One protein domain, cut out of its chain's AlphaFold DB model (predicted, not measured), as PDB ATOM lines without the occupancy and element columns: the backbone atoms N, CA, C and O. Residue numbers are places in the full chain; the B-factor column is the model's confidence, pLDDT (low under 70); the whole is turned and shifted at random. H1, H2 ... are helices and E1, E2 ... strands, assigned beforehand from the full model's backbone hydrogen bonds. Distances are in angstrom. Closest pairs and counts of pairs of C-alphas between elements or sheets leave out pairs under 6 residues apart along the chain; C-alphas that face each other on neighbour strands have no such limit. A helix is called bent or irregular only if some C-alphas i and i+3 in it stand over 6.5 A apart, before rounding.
ATOM      1  N   ASP A 258     -64.897  45.390  61.349       84.00
ATOM      2  CA  ASP A 258     -63.567  45.202  61.929       84.00
ATOM      3  C   ASP A 258     -63.649  44.940  63.440       84.00
ATOM      4  O   ASP A 258     -63.153  43.933  63.940       84.00
ATOM      5  N   ARG A 259     -64.399  45.777  64.160       83.94
ATOM      6  CA  ARG A 259     -64.612  45.634  65.607       83.94
ATOM      7  C   ARG A 259     -65.454  44.425  65.981       83.94
ATOM      8  O   ARG A 259     -65.239  43.821  67.033       83.94
ATOM      9  N   TYR A 260     -66.428  44.074  65.150       88.00
ATOM     10  CA  TYR A 260     -67.228  42.877  65.376       88.00
ATOM     11  C   TYR A 260     -66.370  41.608  65.254       88.00
ATOM     12  O   TYR A 260     -66.469  40.718  66.098       88.00
ATOM     13  N   LEU A 261     -65.483  41.552  64.258       83.62
ATOM     14  CA  LEU A 261     -64.546  40.443  64.065       83.62
ATOM     15  C   LEU A 261     -63.500  40.377  65.188       83.62
ATOM     16  O   LEU A 261     -63.202  39.294  65.671       83.62
ATOM     17  N   GLU A 262     -62.997  41.519  65.667       81.69
ATOM     18  CA  GLU A 262     -62.074  41.566  66.813       81.69
ATOM     19  C   GLU A 262     -62.722  41.109  68.135       81.69
ATOM     20  O   GLU A 262     -62.057  40.500  68.973       81.69
ATOM     21  N   SER A 263     -64.004  41.427  68.357       78.00
ATOM     22  CA  SER A 263     -64.698  41.151  69.628       78.00
ATOM     23  C   SER A 263     -65.358  39.772  69.697       78.00
ATOM     24  O   SER A 263     -65.587  39.252  70.793       78.00
ATOM     25  N   SER A 264     -65.657  39.153  68.556       77.50
ATOM     26  CA  SER A 264     -66.200  37.798  68.519       77.50
ATOM     27  C   SER A 264     -65.081  36.787  68.798       77.50
ATOM     28  O   SER A 264     -64.197  36.533  67.987       77.50
ATOM     29  N   SER A 265     -65.105  36.199  69.998       58.19
ATOM     30  CA  SER A 265     -64.088  35.276  70.533       58.19
ATOM     31  C   SER A 265     -63.811  34.035  69.671       58.19
ATOM     32  O   SER A 265     -62.774  33.392  69.827       58.19
ATOM     33  N   SER A 266     -64.701  33.715  68.734       53.78
ATOM     34  CA  SER A 266     -64.515  32.714  67.681       53.78
ATOM     35  C   SER A 266     -63.417  33.075  66.668       53.78
ATOM     36  O   SER A 266     -62.848  32.169  66.066       53.78
ATOM     37  N   TYR A 267     -63.060  34.355  66.512       53.62
ATOM     38  CA  TYR A 267     -62.022  34.815  65.579       53.62
ATOM     39  C   TYR A 267     -60.629  34.891  66.209       53.62
ATOM     40  O   TYR A 267     -59.653  34.506  65.568       53.62
ATOM     41  N   ALA A 282     -56.604  36.092  51.453       70.75
ATOM     42  CA  ALA A 282     -56.585  37.176  50.460       70.75
ATOM     43  C   ALA A 282     -57.990  37.598  49.986       70.75
ATOM     44  O   ALA A 282     -58.283  38.791  49.907       70.75
ATOM     45  N   THR A 283     -58.873  36.637  49.697       69.56
ATOM     46  CA  THR A 283     -60.257  36.920  49.270       69.56
ATOM     47  C   THR A 283     -61.094  37.454  50.428       69.56
ATOM     48  O   THR A 283     -61.808  38.437  50.245       69.56
ATOM     49  N   THR A 284     -60.927  36.869  51.620       75.50
ATOM     50  CA  THR A 284     -61.525  37.359  52.871       75.50
ATOM     51  C   THR A 284     -61.171  38.824  53.094       75.50
ATOM     52  O   THR A 284     -62.039  39.680  53.247       75.50
ATOM     53  N   ASN A 285     -59.867  39.120  53.064       81.31
ATOM     54  CA  ASN A 285     -59.349  40.454  53.298       81.31
ATOM     55  C   ASN A 285     -59.869  41.396  52.227       81.31
ATOM     56  O   ASN A 285     -60.350  42.460  52.573       81.31
ATOM     57  N   LYS A 286     -59.898  40.990  50.954       84.69
ATOM     58  CA  LYS A 286     -60.489  41.803  49.889       84.69
ATOM     59  C   LYS A 286     -61.969  42.108  50.140       84.69
ATOM     60  O   LYS A 286     -62.386  43.245  49.934       84.69
ATOM     61  N   LEU A 287     -62.765  41.132  50.582       83.00
ATOM     62  CA  LEU A 287     -64.183  41.351  50.870       83.00
ATOM     63  C   LEU A 287     -64.358  42.265  52.088       83.00
ATOM     64  O   LEU A 287     -65.143  43.209  52.028       83.00
ATOM     65  N   PHE A 288     -63.587  42.070  53.158       84.94
ATOM     66  CA  PHE A 288     -63.576  42.990  54.296       84.94
ATOM     67  C   PHE A 288     -63.073  44.379  53.915       84.94
ATOM     68  O   PHE A 288     -63.622  45.364  54.390       84.94
ATOM     69  N   GLU A 289     -62.108  44.488  53.004       84.44
ATOM     70  CA  GLU A 289     -61.606  45.750  52.465       84.44
ATOM     71  C   GLU A 289     -62.681  46.508  51.690       84.44
ATOM     72  O   GLU A 289     -62.913  47.691  51.943       84.44
ATOM     73  N   GLN A 290     -63.399  45.809  50.811       86.88
ATOM     74  CA  GLN A 290     -64.552  46.342  50.080       86.88
ATOM     75  C   GLN A 290     -65.710  46.718  51.015       86.88
ATOM     76  O   GLN A 290     -66.513  47.604  50.710       86.88
ATOM     77  N   ASN A 291     -65.784  46.073  52.181       88.88
ATOM     78  CA  ASN A 291     -66.829  46.269  53.172       88.88
ATOM     79  C   ASN A 291     -66.337  46.925  54.466       88.88
ATOM     80  O   ASN A 291     -67.012  46.813  55.482       88.88
ATOM     81  N   ARG A 292     -65.233  47.689  54.444       82.56
ATOM     82  CA  ARG A 292     -64.677  48.347  55.654       82.56
ATOM     83  C   ARG A 292     -65.668  49.260  56.373       82.56
ATOM     84  O   ARG A 292     -65.531  49.525  57.560       82.56
ATOM     85  N   TRP A 293     -66.662  49.759  55.646       81.88
ATOM     86  CA  TRP A 293     -67.709  50.629  56.177       81.88
ATOM     87  C   TRP A 293     -68.969  49.881  56.626       81.88
ATOM     88  O   TRP A 293     -69.875  50.510  57.173       81.88
ATOM     89  N   ALA A 294     -69.029  48.565  56.413       88.94
ATOM     90  CA  ALA A 294     -70.161  47.753  56.820       88.94
ATOM     91  C   ALA A 294     -70.292  47.743  58.344       88.94
ATOM     92  O   ALA A 294     -69.315  47.693  59.099       88.94
ATOM     93  N   ARG A 295     -71.541  47.793  58.795       92.12
ATOM     94  CA  ARG A 295     -71.914  47.691  60.203       92.12
ATOM     95  C   ARG A 295     -72.636  46.375  60.424       92.12
ATOM     96  O   ARG A 295     -73.375  45.939  59.556       92.12
ATOM     97  N   ILE A 296     -72.442  45.782  61.587       92.31
ATOM     98  CA  ILE A 296     -73.017  44.518  62.015       92.31
ATOM     99  C   ILE A 296     -74.050  44.775  63.113       92.31
ATOM    100  O   ILE A 296     -73.768  45.458  64.098       92.31
ATOM    101  N   GLU A 297     -75.247  44.225  62.978       93.50
ATOM    102  CA  GLU A 297     -76.254  44.145  64.037       93.50
ATOM    103  C   GLU A 297     -76.308  42.698  64.540       93.50
ATOM    104  O   GLU A 297     -76.972  41.866  63.927       93.50
ATOM    105  N   PRO A 298     -75.577  42.361  65.617       89.88
ATOM    106  CA  PRO A 298     -75.557  41.007  66.144       89.88
ATOM    107  C   PRO A 298     -76.821  40.685  66.939       89.88
ATOM    108  O   PRO A 298     -77.473  41.580  67.485       89.88
ATOM    109  N   ASN A 299     -77.089  39.387  67.101       86.88
ATOM    110  CA  ASN A 299     -78.264  38.852  67.801       86.88
ATOM    111  C   ASN A 299     -79.589  39.295  67.165       86.88
ATOM    112  O   ASN A 299     -80.597  39.500  67.847       86.88
ATOM    113  N   SER A 300     -79.576  39.466  65.849       84.44
ATOM    114  CA  SER A 300     -80.780  39.583  65.051       84.44
ATOM    115  C   SER A 300     -81.558  38.268  65.045       84.44
ATOM    116  O   SER A 300     -81.087  37.219  65.478       84.44
ATOM    117  N   LYS A 301     -82.788  38.311  64.540       77.94
ATOM    118  CA  LYS A 301     -83.558  37.088  64.283       77.94
ATOM    119  C   LYS A 301     -83.122  36.387  63.001       77.94
ATOM    120  O   LYS A 301     -83.414  35.208  62.844       77.94
ATOM    121  N   PHE A 302     -82.473  37.115  62.099       79.94
ATOM    122  CA  PHE A 302     -82.158  36.653  60.756       79.94
ATOM    123  C   PHE A 302     -80.772  37.143  60.351       79.94
ATOM    124  O   PHE A 302     -80.320  38.191  60.813       79.94
ATOM    125  N   ASP A 303     -80.141  36.384  59.468       84.25
ATOM    126  CA  ASP A 303     -78.915  36.766  58.781       84.25
ATOM    127  C   ASP A 303     -79.297  37.464  57.478       84.25
ATOM    128  O   ASP A 303     -80.015  36.875  56.670       84.25
ATOM    129  N   CYS A 304     -78.965  38.752  57.338       87.81
ATOM    130  CA  CYS A 304     -79.438  39.562  56.217       87.81
ATOM    131  C   CYS A 304     -78.620  40.852  56.013       87.81
ATOM    132  O   CYS A 304     -78.232  41.506  56.980       87.81
ATOM    133  N   TYR A 305     -78.409  41.301  54.774       88.75
ATOM    134  CA  TYR A 305     -77.934  42.661  54.493       88.75
ATOM    135  C   TYR A 305     -79.102  43.648  54.330       88.75
ATOM    136  O   TYR A 305     -79.995  43.459  53.515       88.75
ATOM    137  N   LEU A 306     -79.059  44.759  55.067       83.94
ATOM    138  CA  LEU A 306     -80.051  45.835  55.105       83.94
ATOM    139  C   LEU A 306     -79.544  47.065  54.324       83.94
ATOM    140  O   LEU A 306     -78.865  47.920  54.910       83.94
ATOM    141  N   PRO A 307     -79.899  47.245  53.035       80.94
ATOM    142  CA  PRO A 307     -79.321  48.299  52.196       80.94
ATOM    143  C   PRO A 307     -79.643  49.709  52.691       80.94
ATOM    144  O   PRO A 307     -78.794  50.595  52.653       80.94
ATOM    145  N   LYS A 308     -80.849  49.925  53.233       81.94
ATOM    146  CA  LYS A 308     -81.276  51.236  53.760       81.94
ATOM    147  C   LYS A 308     -80.446  51.719  54.947       81.94
ATOM    148  O   LYS A 308     -80.345  52.924  55.166       81.94
ATOM    149  N   ARG A 309     -79.909  50.789  55.742       81.88
ATOM    150  CA  ARG A 309     -79.067  51.078  56.915       81.88
ATOM    151  C   ARG A 309     -77.583  50.850  56.626       81.88
ATOM    152  O   ARG A 309     -76.770  51.110  57.506       81.88
ATOM    153  N   ASP A 310     -77.264  50.363  55.426       86.50
ATOM    154  CA  ASP A 310     -75.955  49.856  55.033       86.50
ATOM    155  C   ASP A 310     -75.328  48.937  56.100       86.50
ATOM    156  O   ASP A 310     -74.213  49.142  56.584       86.50
ATOM    157  N   MET A 311     -76.109  47.946  56.535       90.00
ATOM    158  CA  MET A 311     -75.808  47.152  57.725       90.00
ATOM    159  C   MET A 311     -76.116  45.677  57.488       90.00
ATOM    160  O   MET A 311     -77.143  45.358  56.911       90.00
ATOM    161  N   VAL A 312     -75.258  44.779  57.953       90.38
ATOM    162  CA  VAL A 312     -75.489  43.335  57.978       90.38
ATOM    163  C   VAL A 312     -76.053  42.956  59.347       90.38
ATOM    164  O   VAL A 312     -75.444  43.223  60.377       90.38
ATOM    165  N   SER A 313     -77.235  42.369  59.374       89.12
ATOM    166  CA  SER A 313     -77.862  41.791  60.556       89.12
ATOM    167  C   SER A 313     -77.438  40.329  60.661       89.12
ATOM    168  O   SER A 313     -77.435  39.627  59.654       89.12
ATOM    169  N   LEU A 314     -77.044  39.884  61.853       88.56
ATOM    170  CA  LEU A 314     -76.576  38.520  62.096       88.56
ATOM    171  C   LEU A 314     -77.320  37.903  63.270       88.56
ATOM    172  O   LEU A 314     -77.436  38.525  64.332       88.56
ATOM    173  N   SER A 315     -77.793  36.677  63.095       85.12
ATOM    174  CA  SER A 315     -78.385  35.872  64.149       85.12
ATOM    175  C   SER A 315     -77.375  35.465  65.233       85.12
ATOM    176  O   SER A 315     -76.161  35.663  65.138       85.12
ATOM    177  N   THR A 316     -77.873  34.979  66.368       85.00
ATOM    178  CA  THR A 316     -76.985  34.518  67.440       85.00
ATOM    179  C   THR A 316     -76.259  33.255  66.987       85.00
ATOM    180  O   THR A 316     -76.888  32.220  66.786       85.00
ATOM    181  N   GLY A 317     -74.930  33.326  66.893       82.56
ATOM    182  CA  GLY A 317     -74.101  32.189  66.492       82.56
ATOM    183  C   GLY A 317     -73.893  32.048  64.983       82.56
ATOM    184  O   GLY A 317     -73.443  30.986  64.558       82.56
ATOM    185  N   SER A 318     -74.185  33.085  64.186       83.69
ATOM    186  CA  SER A 318     -73.876  33.103  62.751       83.69
ATOM    187  C   SER A 318     -72.422  32.730  62.493       83.69
ATOM    188  O   SER A 318     -71.503  33.223  63.159       83.69
ATOM    189  N   SER A 319     -72.214  31.849  61.518       85.75
ATOM    190  CA  SER A 319     -70.882  31.389  61.159       85.75
ATOM    191  C   SER A 319     -70.156  32.428  60.303       85.75
ATOM    192  O   SER A 319     -70.753  33.383  59.800       85.75
ATOM    193  N   ARG A 320     -68.848  32.245  60.113       83.12
ATOM    194  CA  ARG A 320     -68.049  33.110  59.234       83.12
ATOM    195  C   ARG A 320     -68.605  33.111  57.810       83.12
ATOM    196  O   ARG A 320     -68.712  34.165  57.199       83.12
ATOM    197  N   GLU A 321     -69.024  31.951  57.322       83.62
ATOM    198  CA  GLU A 321     -69.648  31.767  56.013       83.62
ATOM    199  C   GLU A 321     -70.888  32.635  55.853       83.62
ATOM    200  O   GLU A 321     -71.042  33.296  54.829       83.62
ATOM    201  N   THR A 322     -71.730  32.692  56.884       85.94
ATOM    202  CA  THR A 322     -72.913  33.550  56.906       85.94
ATOM    203  C   THR A 322     -72.535  35.025  56.799       85.94
ATOM    204  O   THR A 322     -73.111  35.752  55.997       85.94
ATOM    205  N   ILE A 323     -71.522  35.480  57.545       89.06
ATOM    206  CA  ILE A 323     -71.070  36.879  57.473       89.06
ATOM    207  C   ILE A 323     -70.603  37.222  56.057       89.06
ATOM    208  O   ILE A 323     -70.986  38.252  55.508       89.06
ATOM    209  N   LEU A 324     -69.795  36.357  55.450       88.44
ATOM    210  CA  LEU A 324     -69.274  36.566  54.099       88.44
ATOM    211  C   LEU A 324     -70.375  36.543  53.047       88.44
ATOM    212  O   LEU A 324     -70.348  37.360  52.129       88.44
ATOM    213  N   HIS A 325     -71.343  35.637  53.201       90.19
ATOM    214  CA  HIS A 325     -72.526  35.561  52.354       90.19
ATOM    215  C   HIS A 325     -73.256  36.916  52.350       90.19
ATOM    216  O   HIS A 325     -73.473  37.504  51.290       90.19
ATOM    217  N   GLU A 326     -73.526  37.488  53.526       90.94
ATOM    218  CA  GLU A 326     -74.219  38.780  53.630       90.94
ATOM    219  C   GLU A 326     -73.373  39.982  53.172       90.94
ATOM    220  O   GLU A 326     -73.882  40.923  52.558       90.94
ATOM    221  N   LEU A 327     -72.056  39.968  53.400       91.31
ATOM    222  CA  LEU A 327     -71.163  41.004  52.862       91.31
ATOM    223  C   LEU A 327     -71.054  40.947  51.342       91.31
ATOM    224  O   LEU A 327     -70.858  41.977  50.689       91.31
ATOM    225  N   HIS A 328     -71.192  39.759  50.761       91.25
ATOM    226  CA  HIS A 328     -71.265  39.621  49.320       91.25
ATOM    227  C   HIS A 328     -72.527  40.299  48.783       91.25
ATOM    228  O   HIS A 328     -72.413  41.139  47.890       91.25
ATOM    229  N   HIS A 329     -73.694  40.052  49.395       89.56
ATOM    230  CA  HIS A 329     -74.939  40.758  49.059       89.56
ATOM    231  C   HIS A 329     -74.785  42.279  49.138       89.56
ATOM    232  O   HIS A 329     -75.194  42.989  48.215       89.56
ATOM    233  N   ARG A 330     -74.118  42.791  50.184       91.12
ATOM    234  CA  ARG A 330     -73.768  44.218  50.294       91.12
ATOM    235  C   ARG A 330     -72.927  44.710  49.121       91.12
ATOM    236  O   ARG A 330     -73.236  45.740  48.523       91.12
ATOM    237  N   THR A 331     -71.867  43.981  48.795       91.12
ATOM    238  CA  THR A 331     -70.941  44.335  47.711       91.12
ATOM    239  C   THR A 331     -71.667  44.395  46.368       91.12
ATOM    240  O   THR A 331     -71.500  45.357  45.621       91.12
ATOM    241  N   GLU A 332     -72.521  43.410  46.078       90.38
ATOM    242  CA  GLU A 332     -73.311  43.384  44.845       90.38
ATOM    243  C   GLU A 332     -74.322  44.525  44.770       90.38
ATOM    244  O   GLU A 332     -74.503  45.112  43.699       90.38
ATOM    245  N   ALA A 333     -74.973  44.836  45.895       87.94
ATOM    246  CA  ALA A 333     -75.936  45.923  45.988       87.94
ATOM    247  C   ALA A 333     -75.271  47.279  45.719       87.94
ATOM    248  O   ALA A 333     -75.785  48.062  44.922       87.94
ATOM    249  N   LEU A 334     -74.099  47.534  46.312       87.19
ATOM    250  CA  LEU A 334     -73.331  48.762  46.080       87.19
ATOM    251  C   LEU A 334     -72.800  48.866  44.647       87.19
ATOM    252  O   LEU A 334     -72.755  49.959  44.087       87.19
ATOM    253  N   ALA A 335     -72.417  47.737  44.047       90.69
ATOM    254  CA  ALA A 335     -71.944  47.681  42.667       90.69
ATOM    255  C   ALA A 335     -73.082  47.683  41.627       90.69
ATOM    256  O   ALA A 335     -72.811  47.774  40.430       90.69
ATOM    257  N   GLY A 336     -74.347  47.563  42.048       91.75
ATOM    258  CA  GLY A 336     -75.500  47.522  41.146       91.75
ATOM    259  C   GLY A 336     -75.510  46.311  40.205       91.75
ATOM    260  O   GLY A 336     -76.104  46.381  39.132       91.75
ATOM    261  N   ILE A 337     -74.870  45.194  40.579       92.88
ATOM    262  CA  ILE A 337     -74.664  44.029  39.689       92.88
ATOM    263  C   ILE A 337     -75.997  43.437  39.209       92.88
ATOM    264  O   ILE A 337     -76.126  43.021  38.059       92.88
ATOM    265  N   ALA A 338     -76.999  43.399  40.087       92.69
ATOM    266  CA  ALA A 338     -78.319  42.843  39.790       92.69
ATOM    267  C   ALA A 338     -79.259  43.825  39.064       92.69
ATOM    268  O   ALA A 338     -80.283  43.407  38.517       92.69
ATOM    269  N   GLU A 339     -78.917  45.117  39.028       94.06
ATOM    270  CA  GLU A 339     -79.797  46.179  38.530       94.06
ATOM    271  C   GLU A 339     -80.225  45.984  37.067       94.06
ATOM    272  O   GLU A 339     -81.427  46.064  36.801       94.06
ATOM    273  N   PRO A 340     -79.329  45.642  36.114       96.88
ATOM    274  CA  PRO A 340     -79.733  45.426  34.723       96.88
ATOM    275  C   PRO A 340     -80.801  44.336  34.576       96.88
ATOM    276  O   PRO A 340     -81.721  44.460  33.767       96.88
ATOM    277  N   GLY A 341     -80.711  43.282  35.390       96.00
ATOM    278  CA  GLY A 341     -81.679  42.195  35.388       96.00
ATOM    279  C   GLY A 341     -83.033  42.602  35.975       96.00
ATOM    280  O   GLY A 341     -84.071  42.238  35.424       96.00
ATOM    281  N   PHE A 342     -83.050  43.404  37.046       95.69
ATOM    282  CA  PHE A 342     -84.303  43.957  37.574       95.69
ATOM    283  C   PHE A 342     -84.949  44.942  36.598       95.69
ATOM    284  O   PHE A 342     -86.159  44.880  36.392       95.69
ATOM    285  N   VAL A 343     -84.171  45.794  35.928       96.00
ATOM    286  CA  VAL A 343     -84.678  46.675  34.860       96.00
ATOM    287  C   VAL A 343     -85.285  45.853  33.720       96.00
ATOM    288  O   VAL A 343     -86.369  46.174  33.231       96.00
ATOM    289  N   GLN A 344     -84.641  44.748  33.335       97.38
ATOM    290  CA  GLN A 344     -85.180  43.836  32.330       97.38
ATOM    291  C   GLN A 344     -86.489  43.173  32.791       97.38
ATOM    292  O   GLN A 344     -87.448  43.120  32.021       97.38
ATOM    293  N   ALA A 345     -86.566  42.713  34.042       96.81
ATOM    294  CA  ALA A 345     -87.796  42.170  34.616       96.81
ATOM    295  C   ALA A 345     -88.923  43.218  34.632       96.81
ATOM    296  O   ALA A 345     -90.050  42.912  34.245       96.81
ATOM    297  N   ALA A 346     -88.615  44.468  34.997       96.75
ATOM    298  CA  ALA A 346     -89.564  45.581  34.990       96.75
ATOM    299  C   ALA A 346     -90.111  45.852  33.580       96.75
ATOM    300  O   ALA A 346     -91.312  46.051  33.407       96.75
ATOM    301  N   ALA A 347     -89.255  45.789  32.556       97.44
ATOM    302  CA  ALA A 347     -89.657  45.975  31.163       97.44
ATOM    303  C   ALA A 347     -90.639  44.898  30.661       97.44
ATOM    304  O   ALA A 347     -91.395  45.150  29.715       97.44
ATOM    305  N   TYR A 348     -90.649  43.713  31.280       97.88
ATOM    306  CA  TYR A 348     -91.615  42.659  30.982       97.88
ATOM    307  C   TYR A 348     -92.938  42.805  31.736       97.88
ATOM    308  O   TYR A 348     -93.914  42.226  31.279       97.88
ATOM    309  N   LEU A 349     -93.034  43.594  32.814       94.44
ATOM    310  CA  LEU A 349     -94.258  43.684  33.630       94.44
ATOM    311  C   LEU A 349     -95.511  44.027  32.816       94.44
ATOM    312  O   LEU A 349     -96.557  43.418  33.011       94.44
ATOM    313  N   ASN A 350     -95.383  44.951  31.862       91.62
ATOM    314  CA  ASN A 350     -96.496  45.387  31.012       91.62
ATOM    315  C   ASN A 350     -96.711  44.499  29.775       91.62
ATOM    316  O   ASN A 350     -97.669  44.708  29.037       91.62
ATOM    317  N   LYS A 351     -95.796  43.564  29.497       95.88
ATOM    318  CA  LYS A 351     -95.806  42.729  28.284       95.88
ATOM    319  C   LYS A 351     -96.181  41.282  28.590       95.88
ATOM    320  O   LYS A 351     -96.965  40.685  27.866       95.88
ATOM    321  N   ASP A 352     -95.574  40.728  29.631       95.75
ATOM    322  CA  ASP A 352     -95.685  39.338  30.050       95.75
ATOM    323  C   ASP A 352     -95.214  39.214  31.509       95.75
ATOM    324  O   ASP A 352     -94.015  39.144  31.806       95.75
ATOM    325  N   VAL A 353     -96.175  39.180  32.435       90.19
ATOM    326  CA  VAL A 353     -95.919  39.062  33.879       90.19
ATOM    327  C   VAL A 353     -95.186  37.760  34.221       90.19
ATOM    328  O   VAL A 353     -94.337  37.754  35.114       90.19
ATOM    329  N   ASN A 354     -95.435  36.669  33.490       87.88
ATOM    330  CA  ASN A 354     -94.749  35.397  33.725       87.88
ATOM    331  C   ASN A 354     -93.275  35.494  33.332       87.88
ATOM    332  O   ASN A 354     -92.401  35.032  34.068       87.88
ATOM    333  N   ARG A 355     -92.975  36.139  32.202       94.81
ATOM    334  CA  ARG A 355     -91.592  36.405  31.790       94.81
ATOM    335  C   ARG A 355     -90.892  37.389  32.723       94.81
ATOM    336  O   ARG A 355     -89.703  37.213  33.002       94.81
ATOM    337  N   ALA A 356     -91.612  38.380  33.252       94.75
ATOM    338  CA  ALA A 356     -91.095  39.267  34.290       94.75
ATOM    339  C   ALA A 356     -90.718  38.489  35.558       94.75
ATOM    340  O   ALA A 356     -89.607  38.657  36.056       94.75
ATOM    341  N   TRP A 357     -91.584  37.579  36.020       93.50
ATOM    342  CA  TRP A 357     -91.308  36.695  37.156       93.50
ATOM    343  C   TRP A 357     -90.084  35.811  36.912       93.50
ATOM    344  O   TRP A 357     -89.187  35.754  37.749       93.50
ATOM    345  N   GLN A 358     -90.008  35.146  35.757       93.31
ATOM    346  CA  GLN A 358     -88.866  34.295  35.413       93.31
ATOM    347  C   GLN A 358     -87.555  35.086  35.409       93.31
ATOM    348  O   GLN A 358     -86.564  34.629  35.976       93.31
ATOM    349  N   THR A 359     -87.564  36.282  34.814       96.25
ATOM    350  CA  THR A 359     -86.395  37.172  34.774       96.25
ATOM    351  C   THR A 359     -86.010  37.610  36.188       96.25
ATOM    352  O   THR A 359     -84.852  37.492  36.576       96.25
ATOM    353  N   TYR A 360     -86.983  38.026  37.001       95.12
ATOM    354  CA  TYR A 360     -86.775  38.409  38.397       95.12
ATOM    355  C   TYR A 360     -86.164  37.271  39.229       95.12
ATOM    356  O   TYR A 360     -85.131  37.443  39.877       95.12
ATOM    357  N   ALA A 361     -86.756  36.076  39.165       92.88
ATOM    358  CA  ALA A 361     -86.289  34.902  39.893       92.88
ATOM    359  C   ALA A 361     -84.891  34.448  39.437       92.88
ATOM    360  O   ALA A 361     -84.109  33.963  40.254       92.88
ATOM    361  N   GLN A 362     -84.547  34.614  38.155       94.38
ATOM    362  CA  GLN A 362     -83.193  34.355  37.651       94.38
ATOM    363  C   GLN A 362     -82.167  35.316  38.254       94.38
ATOM    364  O   GLN A 362     -81.091  34.869  38.650       94.38
ATOM    365  N   VAL A 363     -82.502  36.605  38.366       94.75
ATOM    366  CA  VAL A 363     -81.631  37.609  38.993       94.75
ATOM    367  C   VAL A 363     -81.388  37.264  40.457       94.75
ATOM    368  O   VAL A 363     -80.231  37.182  40.863       94.75
ATOM    369  N   ARG A 364     -82.448  36.967  41.221       93.12
ATOM    370  CA  ARG A 364     -82.321  36.568  42.634       93.12
ATOM    371  C   ARG A 364     -81.498  35.308  42.809       93.12
ATOM    372  O   ARG A 364     -80.550  35.297  43.585       93.12
ATOM    373  N   ARG A 365     -81.782  34.276  42.015       92.44
ATOM    374  CA  ARG A 365     -80.995  33.042  42.028       92.44
ATOM    375  C   ARG A 365     -79.517  33.313  41.750       92.44
ATOM    376  O   ARG A 365     -78.668  32.703  42.386       92.44
ATOM    377  N   ALA A 366     -79.202  34.198  40.807       92.19
ATOM    378  CA  ALA A 366     -77.821  34.532  40.488       92.19
ATOM    379  C   ALA A 366     -77.110  35.269  41.636       92.19
ATOM    380  O   ALA A 366     -75.935  34.990  41.861       92.19
ATOM    381  N   GLN A 367     -77.805  36.154  42.364       92.56
ATOM    382  CA  GLN A 367     -77.267  36.800  43.570       92.56
ATOM    383  C   GLN A 367     -76.932  35.761  44.648       92.56
ATOM    384  O   GLN A 367     -75.788  35.693  45.088       92.56
ATOM    385  N   GLU A 368     -77.882  34.877  44.983       91.00
ATOM    386  CA  GLU A 368     -77.666  33.835  45.999       91.00
ATOM    387  C   GLU A 368     -76.555  32.851  45.610       91.00
ATOM    388  O   GLU A 368     -75.732  32.487  46.442       91.00
ATOM    389  N   ILE A 369     -76.468  32.448  44.335       87.25
ATOM    390  CA  ILE A 369     -75.377  31.580  43.862       87.25
ATOM    391  C   ILE A 369     -74.019  32.257  44.065       87.25
ATOM    392  O   ILE A 369     -73.068  31.596  44.473       87.25
ATOM    393  N   ARG A 370     -73.891  33.554  43.755       90.56
ATOM    394  CA  ARG A 370     -72.609  34.261  43.888       90.56
ATOM    395  C   ARG A 370     -72.229  34.470  45.352       90.56
ATOM    396  O   ARG A 370     -71.075  34.207  45.689       90.56
ATOM    397  N   ALA A 371     -73.192  34.820  46.206       89.00
ATOM    398  CA  ALA A 371     -72.995  34.917  47.652       89.00
ATOM    399  C   ALA A 371     -72.579  33.572  48.267       89.00
ATOM    400  O   ALA A 371     -71.607  33.510  49.017       89.00
ATOM    401  N   GLU A 372     -73.233  32.480  47.870       87.75
ATOM    402  CA  GLU A 372     -72.933  31.135  48.365       87.75
ATOM    403  C   GLU A 372     -71.597  30.587  47.842       87.75
ATOM    404  O   GLU A 372     -70.877  29.883  48.547       87.75
ATOM    405  N   ILE A 373     -71.211  30.924  46.609       86.12
ATOM    406  CA  ILE A 373     -69.868  30.611  46.106       86.12
ATOM    407  C   ILE A 373     -68.822  31.393  46.894       86.12
ATOM    408  O   ILE A 373     -67.813  30.806  47.275       86.12
ATOM    409  N   ALA A 374     -69.049  32.685  47.143       84.25
ATOM    410  CA  ALA A 374     -68.121  33.511  47.905       84.25
ATOM    411  C   ALA A 374     -67.937  32.974  49.333       84.25
ATOM    412  O   ALA A 374     -66.799  32.830  49.776       84.25
ATOM    413  N   SER A 375     -69.025  32.591  50.012       83.75
ATOM    414  CA  SER A 375     -68.956  32.017  51.360       83.75
ATOM    415  C   SER A 375     -68.264  30.649  51.375       83.75
ATOM    416  O   SER A 375     -67.362  30.425  52.181       83.75
ATOM    417  N   ARG A 376     -68.603  29.738  50.448       82.12
ATOM    418  CA  ARG A 376     -68.043  28.371  50.406       82.12
ATOM    419  C   ARG A 376     -66.599  28.298  49.930       82.12
ATOM    420  O   ARG A 376     -65.867  27.427  50.394       82.12
ATOM    421  N   GLN A 377     -66.189  29.173  49.008       78.44
ATOM    422  CA  GLN A 377     -64.788  29.279  48.586       78.44
ATOM    423  C   GLN A 377     -63.872  29.681  49.744       78.44
ATOM    424  O   GLN A 377     -62.682  29.377  49.715       78.44
ATOM    425  N   GLU A 378     -64.421  30.350  50.755       69.06
ATOM    426  CA  GLU A 378     -63.688  30.732  51.953       69.06
ATOM    427  C   GLU A 378     -63.785  29.678  53.066       69.06
ATOM    428  O   GLU A 378     -62.798  29.428  53.754       69.06
ATOM    429  N   ALA A 379     -64.948  29.027  53.193       61.91
ATOM    430  CA  ALA A 379     -65.246  28.015  54.208       61.91
ATOM    431  C   ALA A 379     -64.399  26.741  54.106       61.91
ATOM    432  O   ALA A 379     -64.294  25.987  55.071       61.91
ATOM    433  N   ASN A 380     -63.914  26.410  52.907       60.16
ATOM    434  CA  ASN A 380     -63.566  25.030  52.619       60.16
ATOM    435  C   ASN A 380     -62.460  24.923  51.550       60.16
ATOM    436  O   ASN A 380     -62.574  25.523  50.488       60.16
ATOM    437  N   SER A 381     -61.374  24.153  51.684       51.38
ATOM    438  CA  SER A 381     -61.179  22.833  52.327       51.38
ATOM    439  C   SER A 381     -62.217  21.747  51.985       51.38
ATOM    440  O   SER A 381     -62.058  20.614  52.422       51.38
ATOM    441  N   SER A 382     -63.210  22.018  51.121       49.72
ATOM    442  CA  SER A 382     -64.318  21.088  50.800       49.72
ATOM    443  C   SER A 382     -63.911  19.942  49.887       49.72
ATOM    444  O   SER A 382     -64.738  19.084  49.594       49.72
ATOM    445  N   GLY A 383     -62.691  19.953  49.349       55.97
ATOM    446  CA  GLY A 383     -62.288  19.005  48.310       55.97
ATOM    447  C   GLY A 383     -63.115  19.107  47.018       55.97
ATOM    448  O   GLY A 383     -62.899  18.313  46.110       55.97
ATOM    449  N   LEU A 384     -64.032  20.079  46.896       56.66
ATOM    450  CA  LEU A 384     -64.794  20.324  45.673       56.66
ATOM    451  C   LEU A 384     -63.896  21.071  44.685       56.66
ATOM    452  O   LEU A 384     -63.816  22.298  44.677       56.66
ATOM    453  N   THR A 385     -63.186  20.310  43.857       57.31
ATOM    454  CA  THR A 385     -62.185  20.817  42.910       57.31
ATOM    455  C   THR A 385     -62.765  21.562  41.703       57.31
ATOM    456  O   THR A 385     -61.995  22.142  40.941       57.31
ATOM    457  N   ASN A 386     -64.091  21.609  41.510       80.38
ATOM    458  CA  ASN A 386     -64.689  22.216  40.318       80.38
ATOM    459  C   ASN A 386     -65.792  23.246  40.630       80.38
ATOM    460  O   ASN A 386     -66.917  22.912  40.999       80.38
ATOM    461  N   LYS A 387     -65.488  24.532  40.396       79.94
ATOM    462  CA  LYS A 387     -66.430  25.661  40.536       79.94
ATOM    463  C   LYS A 387     -67.698  25.485  39.689       79.94
ATOM    464  O   LYS A 387     -68.761  25.944  40.099       79.94
ATOM    465  N   ALA A 388     -67.597  24.852  38.520       82.56
ATOM    466  CA  ALA A 388     -68.744  24.644  37.637       82.56
ATOM    467  C   ALA A 388     -69.750  23.644  38.229       82.56
ATOM    468  O   ALA A 388     -70.953  23.894  38.189       82.56
ATOM    469  N   GLU A 389     -69.260  22.569  38.848       81.19
ATOM    470  CA  GLU A 389     -70.104  21.569  39.513       81.19
ATOM    471  C   GLU A 389     -70.858  22.179  40.697       81.19
ATOM    472  O   GLU A 389     -72.072  22.001  40.806       81.19
ATOM    473  N   LEU A 390     -70.177  22.992  41.515       81.12
ATOM    474  CA  LEU A 390     -70.811  23.712  42.623       81.12
ATOM    475  C   LEU A 390     -71.917  24.659  42.133       81.12
ATOM    476  O   LEU A 390     -73.001  24.698  42.707       81.12
ATOM    477  N   VAL A 391     -71.677  25.413  41.054       83.12
ATOM    478  CA  VAL A 391     -72.694  26.298  40.461       83.12
ATOM    479  C   VAL A 391     -73.936  25.505  40.045       83.12
ATOM    480  O   VAL A 391     -75.060  25.944  40.296       83.12
ATOM    481  N   ASP A 392     -73.756  24.355  39.398       82.50
ATOM    482  CA  ASP A 392     -74.874  23.547  38.911       82.50
ATOM    483  C   ASP A 392     -75.629  22.825  40.033       82.50
ATOM    484  O   ASP A 392     -76.852  22.676  39.940       82.50
ATOM    485  N   GLU A 393     -74.946  22.444  41.113       84.00
ATOM    486  CA  GLU A 393     -75.580  21.981  42.350       84.00
ATOM    487  C   GLU A 393     -76.434  23.096  42.973       84.00
ATOM    488  O   GLU A 393     -77.637  22.920  43.188       84.00
ATOM    489  N   LEU A 394     -75.849  24.280  43.177       82.81
ATOM    490  CA  LEU A 394     -76.511  25.424  43.805       82.81
ATOM    491  C   LEU A 394     -77.731  25.915  43.014       82.81
ATOM    492  O   LEU A 394     -78.758  26.251  43.603       82.81
ATOM    493  N   LYS A 395     -77.688  25.886  41.674       83.25
ATOM    494  CA  LYS A 395     -78.858  26.201  40.828       83.25
ATOM    495  C   LYS A 395     -80.069  25.314  41.127       83.25
ATOM    496  O   LYS A 395     -81.198  25.773  40.931       83.25
ATOM    497  N   LYS A 396     -79.838  24.061  41.532       80.94
ATOM    498  CA  LYS A 396     -80.888  23.084  41.850       80.94
ATOM    499  C   LYS A 396     -81.354  23.224  43.296       80.94
ATOM    500  O   LYS A 396     -82.553  23.137  43.546       80.94
ATOM    501  N   THR A 397     -80.432  23.457  44.228       81.75
ATOM    502  CA  THR A 397     -80.723  23.431  45.667       81.75
ATOM    503  C   THR A 397     -81.225  24.766  46.207       81.75
ATOM    504  O   THR A 397     -82.186  24.761  46.972       81.75
ATOM    505  N   ILE A 398     -80.675  25.909  45.775       84.75
ATOM    506  CA  ILE A 398     -81.010  27.231  46.341       84.75
ATOM    507  C   ILE A 398     -82.511  27.536  46.309       84.75
ATOM    508  O   ILE A 398     -83.037  27.896  47.355       84.75
ATOM    509  N   PRO A 399     -83.260  27.353  45.200       76.00
ATOM    510  CA  PRO A 399     -84.692  27.667  45.194       76.00
ATOM    511  C   PRO A 399     -85.497  26.913  46.266       76.00
ATOM    512  O   PRO A 399     -86.542  27.400  46.701       76.00
ATOM    513  N   MET A 400     -85.020  25.728  46.661       72.94
ATOM    514  CA  MET A 400     -85.632  24.847  47.660       72.94
ATOM    515  C   MET A 400     -85.022  25.008  49.055       72.94
ATOM    516  O   MET A 400     -85.654  24.610  50.034       72.94
ATOM    517  N   ALA A 401     -83.823  25.588  49.158       75.12
ATOM    518  CA  ALA A 401     -83.198  25.902  50.430       75.12
ATOM    519  C   ALA A 401     -84.093  26.862  51.216       75.12
ATOM    520  O   ALA A 401     -84.819  27.678  50.642       75.12
ATOM    521  N   ARG A 402     -84.076  26.713  52.537       72.56
ATOM    522  CA  ARG A 402     -84.875  27.530  53.443       72.56
ATOM    523  C   ARG A 402     -84.035  28.699  53.931       72.56
ATOM    524  O   ARG A 402     -82.876  28.520  54.289       72.56
ATOM    525  N   SER A 403     -84.639  29.877  53.938       70.19
ATOM    526  CA  SER A 403     -84.109  31.051  54.628       70.19
ATOM    527  C   SER A 403     -84.118  30.828  56.146       70.19
ATOM    528  O   SER A 403     -84.776  29.909  56.645       70.19
ATOM    529  N   ALA A 404     -83.467  31.719  56.899       58.75
ATOM    530  CA  ALA A 404     -83.535  31.722  58.363       58.75
ATOM    531  C   ALA A 404     -84.984  31.825  58.904       58.75
ATOM    532  O   ALA A 404     -85.261  31.386  60.016       58.75
ATOM    533  N   GLY A 405     -85.924  32.352  58.108       59.72
ATOM    534  CA  GLY A 405     -87.359  32.396  58.422       59.72
ATOM    535  C   GLY A 405     -88.140  31.111  58.114       59.72
ATOM    536  O   GLY A 405     -89.355  31.100  58.267       59.72
ATOM    537  N   GLY A 406     -87.487  30.039  57.652       64.00
ATOM    538  CA  GLY A 406     -88.118  28.747  57.356       64.00
ATOM    539  C   GLY A 406     -88.784  28.641  55.977       64.00
ATOM    540  O   GLY A 406     -88.980  27.525  55.489       64.00
ATOM    541  N   ASP A 407     -89.061  29.765  55.311       65.50
ATOM    542  CA  ASP A 407     -89.567  29.791  53.936       65.50
ATOM    543  C   ASP A 407     -88.480  29.385  52.942       65.50
ATOM    544  O   ASP A 407     -87.322  29.791  53.090       65.50
ATOM    545  N   SER A 408     -88.845  28.639  51.893       76.12
ATOM    546  CA  SER A 408     -87.903  28.406  50.797       76.12
ATOM    547  C   SER A 408     -87.667  29.670  49.974       76.12
ATOM    548  O   SER A 408     -88.569  30.501  49.817       76.12
ATOM    549  N   TYR A 409     -86.468  29.808  49.408       80.38
ATOM    550  CA  TYR A 409     -86.088  30.981  48.615       80.38
ATOM    551  C   TYR A 409     -87.087  31.301  47.501       80.38
ATOM    552  O   TYR A 409     -87.403  32.464  47.278       80.38
ATOM    553  N   ILE A 410     -87.655  30.293  46.830       81.81
ATOM    554  CA  ILE A 410     -88.647  30.545  45.778       81.81
ATOM    555  C   ILE A 410     -89.934  31.196  46.311       81.81
ATOM    556  O   ILE A 410     -90.511  32.034  45.617       81.81
ATOM    557  N   HIS A 411     -90.380  30.852  47.525       78.31
ATOM    558  CA  HIS A 411     -91.551  31.482  48.148       78.31
ATOM    559  C   HIS A 411     -91.238  32.920  48.549       78.31
ATOM    560  O   HIS A 411     -92.030  33.821  48.272       78.31
ATOM    561  N   LEU A 412     -90.053  33.149  49.122       80.75
ATOM    562  CA  LEU A 412     -89.578  34.493  49.421       80.75
ATOM    563  C   LEU A 412     -89.541  35.359  48.158       80.75
ATOM    564  O   LEU A 412     -90.167  36.414  48.129       80.75
ATOM    565  N   TRP A 413     -88.886  34.890  47.092       90.44
ATOM    566  CA  TRP A 413     -88.785  35.632  45.836       90.44
ATOM    567  C   TRP A 413     -90.159  35.912  45.229       90.44
ATOM    568  O   TRP A 413     -90.353  36.971  44.642       90.44
ATOM    569  N   ARG A 414     -91.136  35.006  45.380       85.69
ATOM    570  CA  ARG A 414     -92.517  35.259  44.937       85.69
ATOM    571  C   ARG A 414     -93.139  36.432  45.687       85.69
ATOM    572  O   ARG A 414     -93.729  37.290  45.039       85.69
ATOM    573  N   ARG A 415     -92.989  36.505  47.015       82.31
ATOM    574  CA  ARG A 415     -93.465  37.656  47.808       82.31
ATOM    575  C   ARG A 415     -92.764  38.947  47.390       82.31
ATOM    576  O   ARG A 415     -93.420  39.951  47.137       82.31
ATOM    577  N   GLU A 416     -91.445  38.900  47.249       88.88
ATOM    578  CA  GLU A 416     -90.648  40.026  46.755       88.88
ATOM    579  C   GLU A 416     -91.108  40.486  45.355       88.88
ATOM    580  O   GLU A 416     -91.191  41.682  45.075       88.88
ATOM    581  N   PHE A 417     -91.476  39.548  44.477       92.94
ATOM    582  CA  PHE A 417     -92.001  39.859  43.151       92.94
ATOM    583  C   PHE A 417     -93.402  40.484  43.187       92.94
ATOM    584  O   PHE A 417     -93.713  41.305  42.329       92.94
ATOM    585  N   GLN A 418     -94.239  40.177  44.182       85.19
ATOM    586  CA  GLN A 418     -95.510  40.889  44.367       85.19
ATOM    587  C   GLN A 418     -95.283  42.362  44.725       85.19
ATOM    588  O   GLN A 418     -95.927  43.247  44.162       85.19
ATOM    589  N   GLU A 419     -94.297  42.660  45.571       85.12
ATOM    590  CA  GLU A 419     -93.883  44.046  45.830       85.12
ATOM    591  C   GLU A 419     -93.269  44.705  44.584       85.12
ATOM    592  O   GLU A 419     -93.527  45.878  44.285       85.12
ATOM    593  N   PHE A 420     -92.513  43.941  43.794       92.19
ATOM    594  CA  PHE A 420     -92.027  44.362  42.481       92.19
ATOM    595  C   PHE A 420     -93.160  44.728  41.524       92.19
ATOM    596  O   PHE A 420     -93.099  45.784  40.899       92.19
ATOM    597  N   LEU A 421     -94.227  43.934  41.468       87.81
ATOM    598  CA  LEU A 421     -95.435  44.239  40.704       87.81
ATOM    599  C   LEU A 421     -96.114  45.516  41.218       87.81
ATOM    600  O   LEU A 421     -96.333  46.454  40.446       87.81
ATOM    601  N   ARG A 422     -96.380  45.589  42.528       82.94
ATOM    602  CA  ARG A 422     -97.085  46.703  43.189       82.94
ATOM    603  C   ARG A 422     -96.395  48.049  42.985       82.94
ATOM    604  O   ARG A 422     -97.044  49.085  42.884       82.94
ATOM    605  N   THR A 423     -95.070  48.037  42.912       89.12
ATOM    606  CA  THR A 423     -94.241  49.232  42.708       89.12
ATOM    607  C   THR A 423     -93.875  49.476  41.242       89.12
ATOM    608  O   THR A 423     -93.023  50.321  40.959       89.12
ATOM    609  N   SER A 424     -94.490  48.744  40.306       92.56
ATOM    610  CA  SER A 424     -94.225  48.847  38.865       92.56
ATOM    611  C   SER A 424     -92.740  48.672  38.524       92.56
ATOM    612  O   SER A 424     -92.154  49.436  37.761       92.56
ATOM    613  N   GLY A 425     -92.114  47.679  39.150       92.25
ATOM    614  CA  GLY A 425     -90.723  47.303  38.943       92.25
ATOM    615  C   GLY A 425     -89.705  48.198  39.647       92.25
ATOM    616  O   GLY A 425     -88.515  48.097  39.352       92.25
ATOM    617  N   LYS A 426     -90.132  49.082  40.560       90.38
ATOM    618  CA  LYS A 426     -89.229  49.954  41.339       90.38
ATOM    619  C   LYS A 426     -88.708  49.302  42.615       90.38
ATOM    620  O   LYS A 426     -87.661  49.712  43.108       90.38
ATOM    621  N   PHE A 427     -89.410  48.307  43.155       89.12
ATOM    622  CA  PHE A 427     -88.935  47.550  44.308       89.12
ATOM    623  C   PHE A 427     -87.591  46.912  43.971       89.12
ATOM    624  O   PHE A 427     -87.403  46.315  42.908       89.12
ATOM    625  N   ARG A 428     -86.638  47.046  44.881       87.69
ATOM    626  CA  ARG A 428     -85.444  46.220  44.889       87.69
ATOM    627  C   ARG A 428     -85.576  45.352  46.120       87.69
ATOM    628  O   ARG A 428     -85.872  45.915  47.175       87.69
ATOM    629  N   PRO A 429     -85.425  44.027  45.982       80.62
ATOM    630  CA  PRO A 429     -85.319  43.187  47.148       80.62
ATOM    631  C   PRO A 429     -84.120  43.720  47.902       80.62
ATOM    632  O   PRO A 429     -82.977  43.664  47.449       80.62
ATOM    633  N   GLU A 430     -84.422  44.354  49.022       67.69
ATOM    634  CA  GLU A 430     -83.440  44.481  50.059       67.69
ATOM    635  C   GLU A 430     -83.005  43.035  50.330       67.69
ATOM    636  O   GLU A 430     -83.860  42.150  50.381       67.69
ATOM    637  N   ALA A 431     -81.716  42.754  50.529       53.00
ATOM    638  CA  ALA A 431     -81.304  41.472  51.119       53.00
ATOM    639  C   ALA A 431     -81.806  41.349  52.579       53.00
ATOM    640  O   ALA A 431     -81.243  40.628  53.384       53.00
ATOM    641  N   ASP A 432     -82.858  42.095  52.914       42.59
ATOM    642  CA  ASP A 432     -83.628  42.162  54.119       42.59
ATOM    643  C   ASP A 432     -84.638  41.011  54.098       42.59
ATOM    644  O   ASP A 432     -85.778  41.133  53.644       42.59
ATOM    645  N   TYR A 433     -84.221  39.875  54.652       48.28
ATOM    646  CA  TYR A 433     -85.127  38.799  55.054       48.28
ATOM    647  C   TYR A 433     -86.084  39.225  56.190       48.28
ATOM    648  O   TYR A 433     -86.938  38.443  56.608       48.28
ATOM    649  N   SER A 434     -85.988  40.460  56.701       38.44
ATOM    650  CA  SER A 434     -86.858  41.022  57.729       38.44
ATOM    651  C   SER A 434     -87.951  41.910  57.115       38.44
ATOM    652  O   SER A 434     -88.034  43.118  57.329       38.44
ATOM    653  N   GLN A 435     -88.929  41.302  56.434       40.62
ATOM    654  CA  GLN A 435     -90.253  41.931  56.345       40.62
ATOM    655  C   GLN A 435     -90.866  42.008  57.763       40.62
ATOM    656  O   GLN A 435     -91.649  41.173  58.212       40.62
TER     657      GLN A 435
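This is residues 258 to 267 and 282 to 435 of the 785 residues of an uncharacterized protein of Candidatus Melainabacteria bacterium (UniProt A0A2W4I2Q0). A small sheet of three strands, E1, E3 and E2, is covered on one face by H3, and H3 lies between this sheet and the long helix H5, which it crosses. H5 runs the long way of the domain; H4 folds back along it as a helical hairpin, H6 and H7 cross it, and the short helices H1 and H2 lie at the domain's other end from H4, H1 by the edge strand E1 and H2 on H3. The printed part has 164 residues with seven named helices and three named strands, in the order H1, H2, E1, E2, E3, H3, H4, H5, H6, H7. The sheet runs E1, E3, E2 and is mixed, and the class is mostly helix. The whole is compact, with a radius of gyration of the C-alphas of 16.1 A and spans of 52 by 37 by 29 A.

In the sheet, E1 is residues 295 to 300, 13.0 A from first to last C-alpha, E3 is residues 311 to 315, 13.2 A, and E2 is residues 304 to 306, 6.4 A. H3, residues 320 to 335, is 22.4 A long. H5, residues 353 to 379, is the longest helix, 38.4 A from C-alpha 353 at (-95.919, 39.062, 33.879) to C-alpha 379 at (-65.246, 28.015, 54.208). H4 is residues 339 to 349, 15.5 A. H6 is residues 387 to 400, 20.5 A, and H7 is residues 409 to 422, 19.9 A, ending with C-alpha 422 at (-97.085, 46.703, 43.189). H1, residues 258 to 263, is 8.8 A long and begins with C-alpha 258 at (-63.567, 45.202, 61.929), and H2, residues 282 to 290, is 12.2 A.

E1 and E3 are parallel neighbours at 25 degrees, with N 312 and O 295 2.7 A apart, within hydrogen-bond range. E3 and E2 are an antiparallel hairpin at 153 degrees, with N 306 and O 311 at 2.7 A. With H1 and H3 on it, the sheet makes two layers, helices on one face of a sheet. H3 is at a height of 8.5 A over the sheet, over E3 and E2, and runs along the strands, at 23 degrees to E3 on the local plane. H1 comes closest to E1 at the C-alphas of Tyr 260 and Ile 296, 6.9 A apart. H2 touches H3, closest at the C-alphas of Gln 290 and Thr 331, 7.1 A. H5 is the hub, touching four helices. With residues 367 to 379 alone it touches H3 at a steep tilt of 49 degrees, opposite ways; the closest C-alphas are those of Glu 321 and Ser 375, 4.7 A. H4 and H5 are a helical hairpin at a shallow tilt of 22 degrees, closest at the C-alphas of Ala 345 and Ala 356, 4.4 A. H6 touches H5 at a steep tilt of 56 degrees, with the C-alphas of Ile 369 and Leu 394 closest at 6.3 A. H7 touches H5 at a steep tilt of 46 degrees, with the C-alphas of Ala 361 and Trp 413 closest at 6.5 A. H6 is irregular, but only just: C-alphas 396 and 399 are 6.8 A apart. Every O i to N i+4 pair is within hydrogen-bond range in H1, H2, H3, H4 and H7, against 22 of 23 in H5 and 7 of 10 in H6.

The two C-alphas farthest apart, those of Ser 265 and Lys 351, are 53.4 A apart. Residues 268 to 281 are not printed, and C-alphas 267 and 282 are 16.2 A apart across this cut, in the link from H1 to H2. Of the links that are printed whole, H5 to H6 and H6 to H7 are short and the others tight. Residues 423 to 435 have no named element. The mean pLDDT of the printed part is 82.9; it is under 70 at residues 265 to 267, 283, 378 to 385, 404 to 407 and 430 to 435.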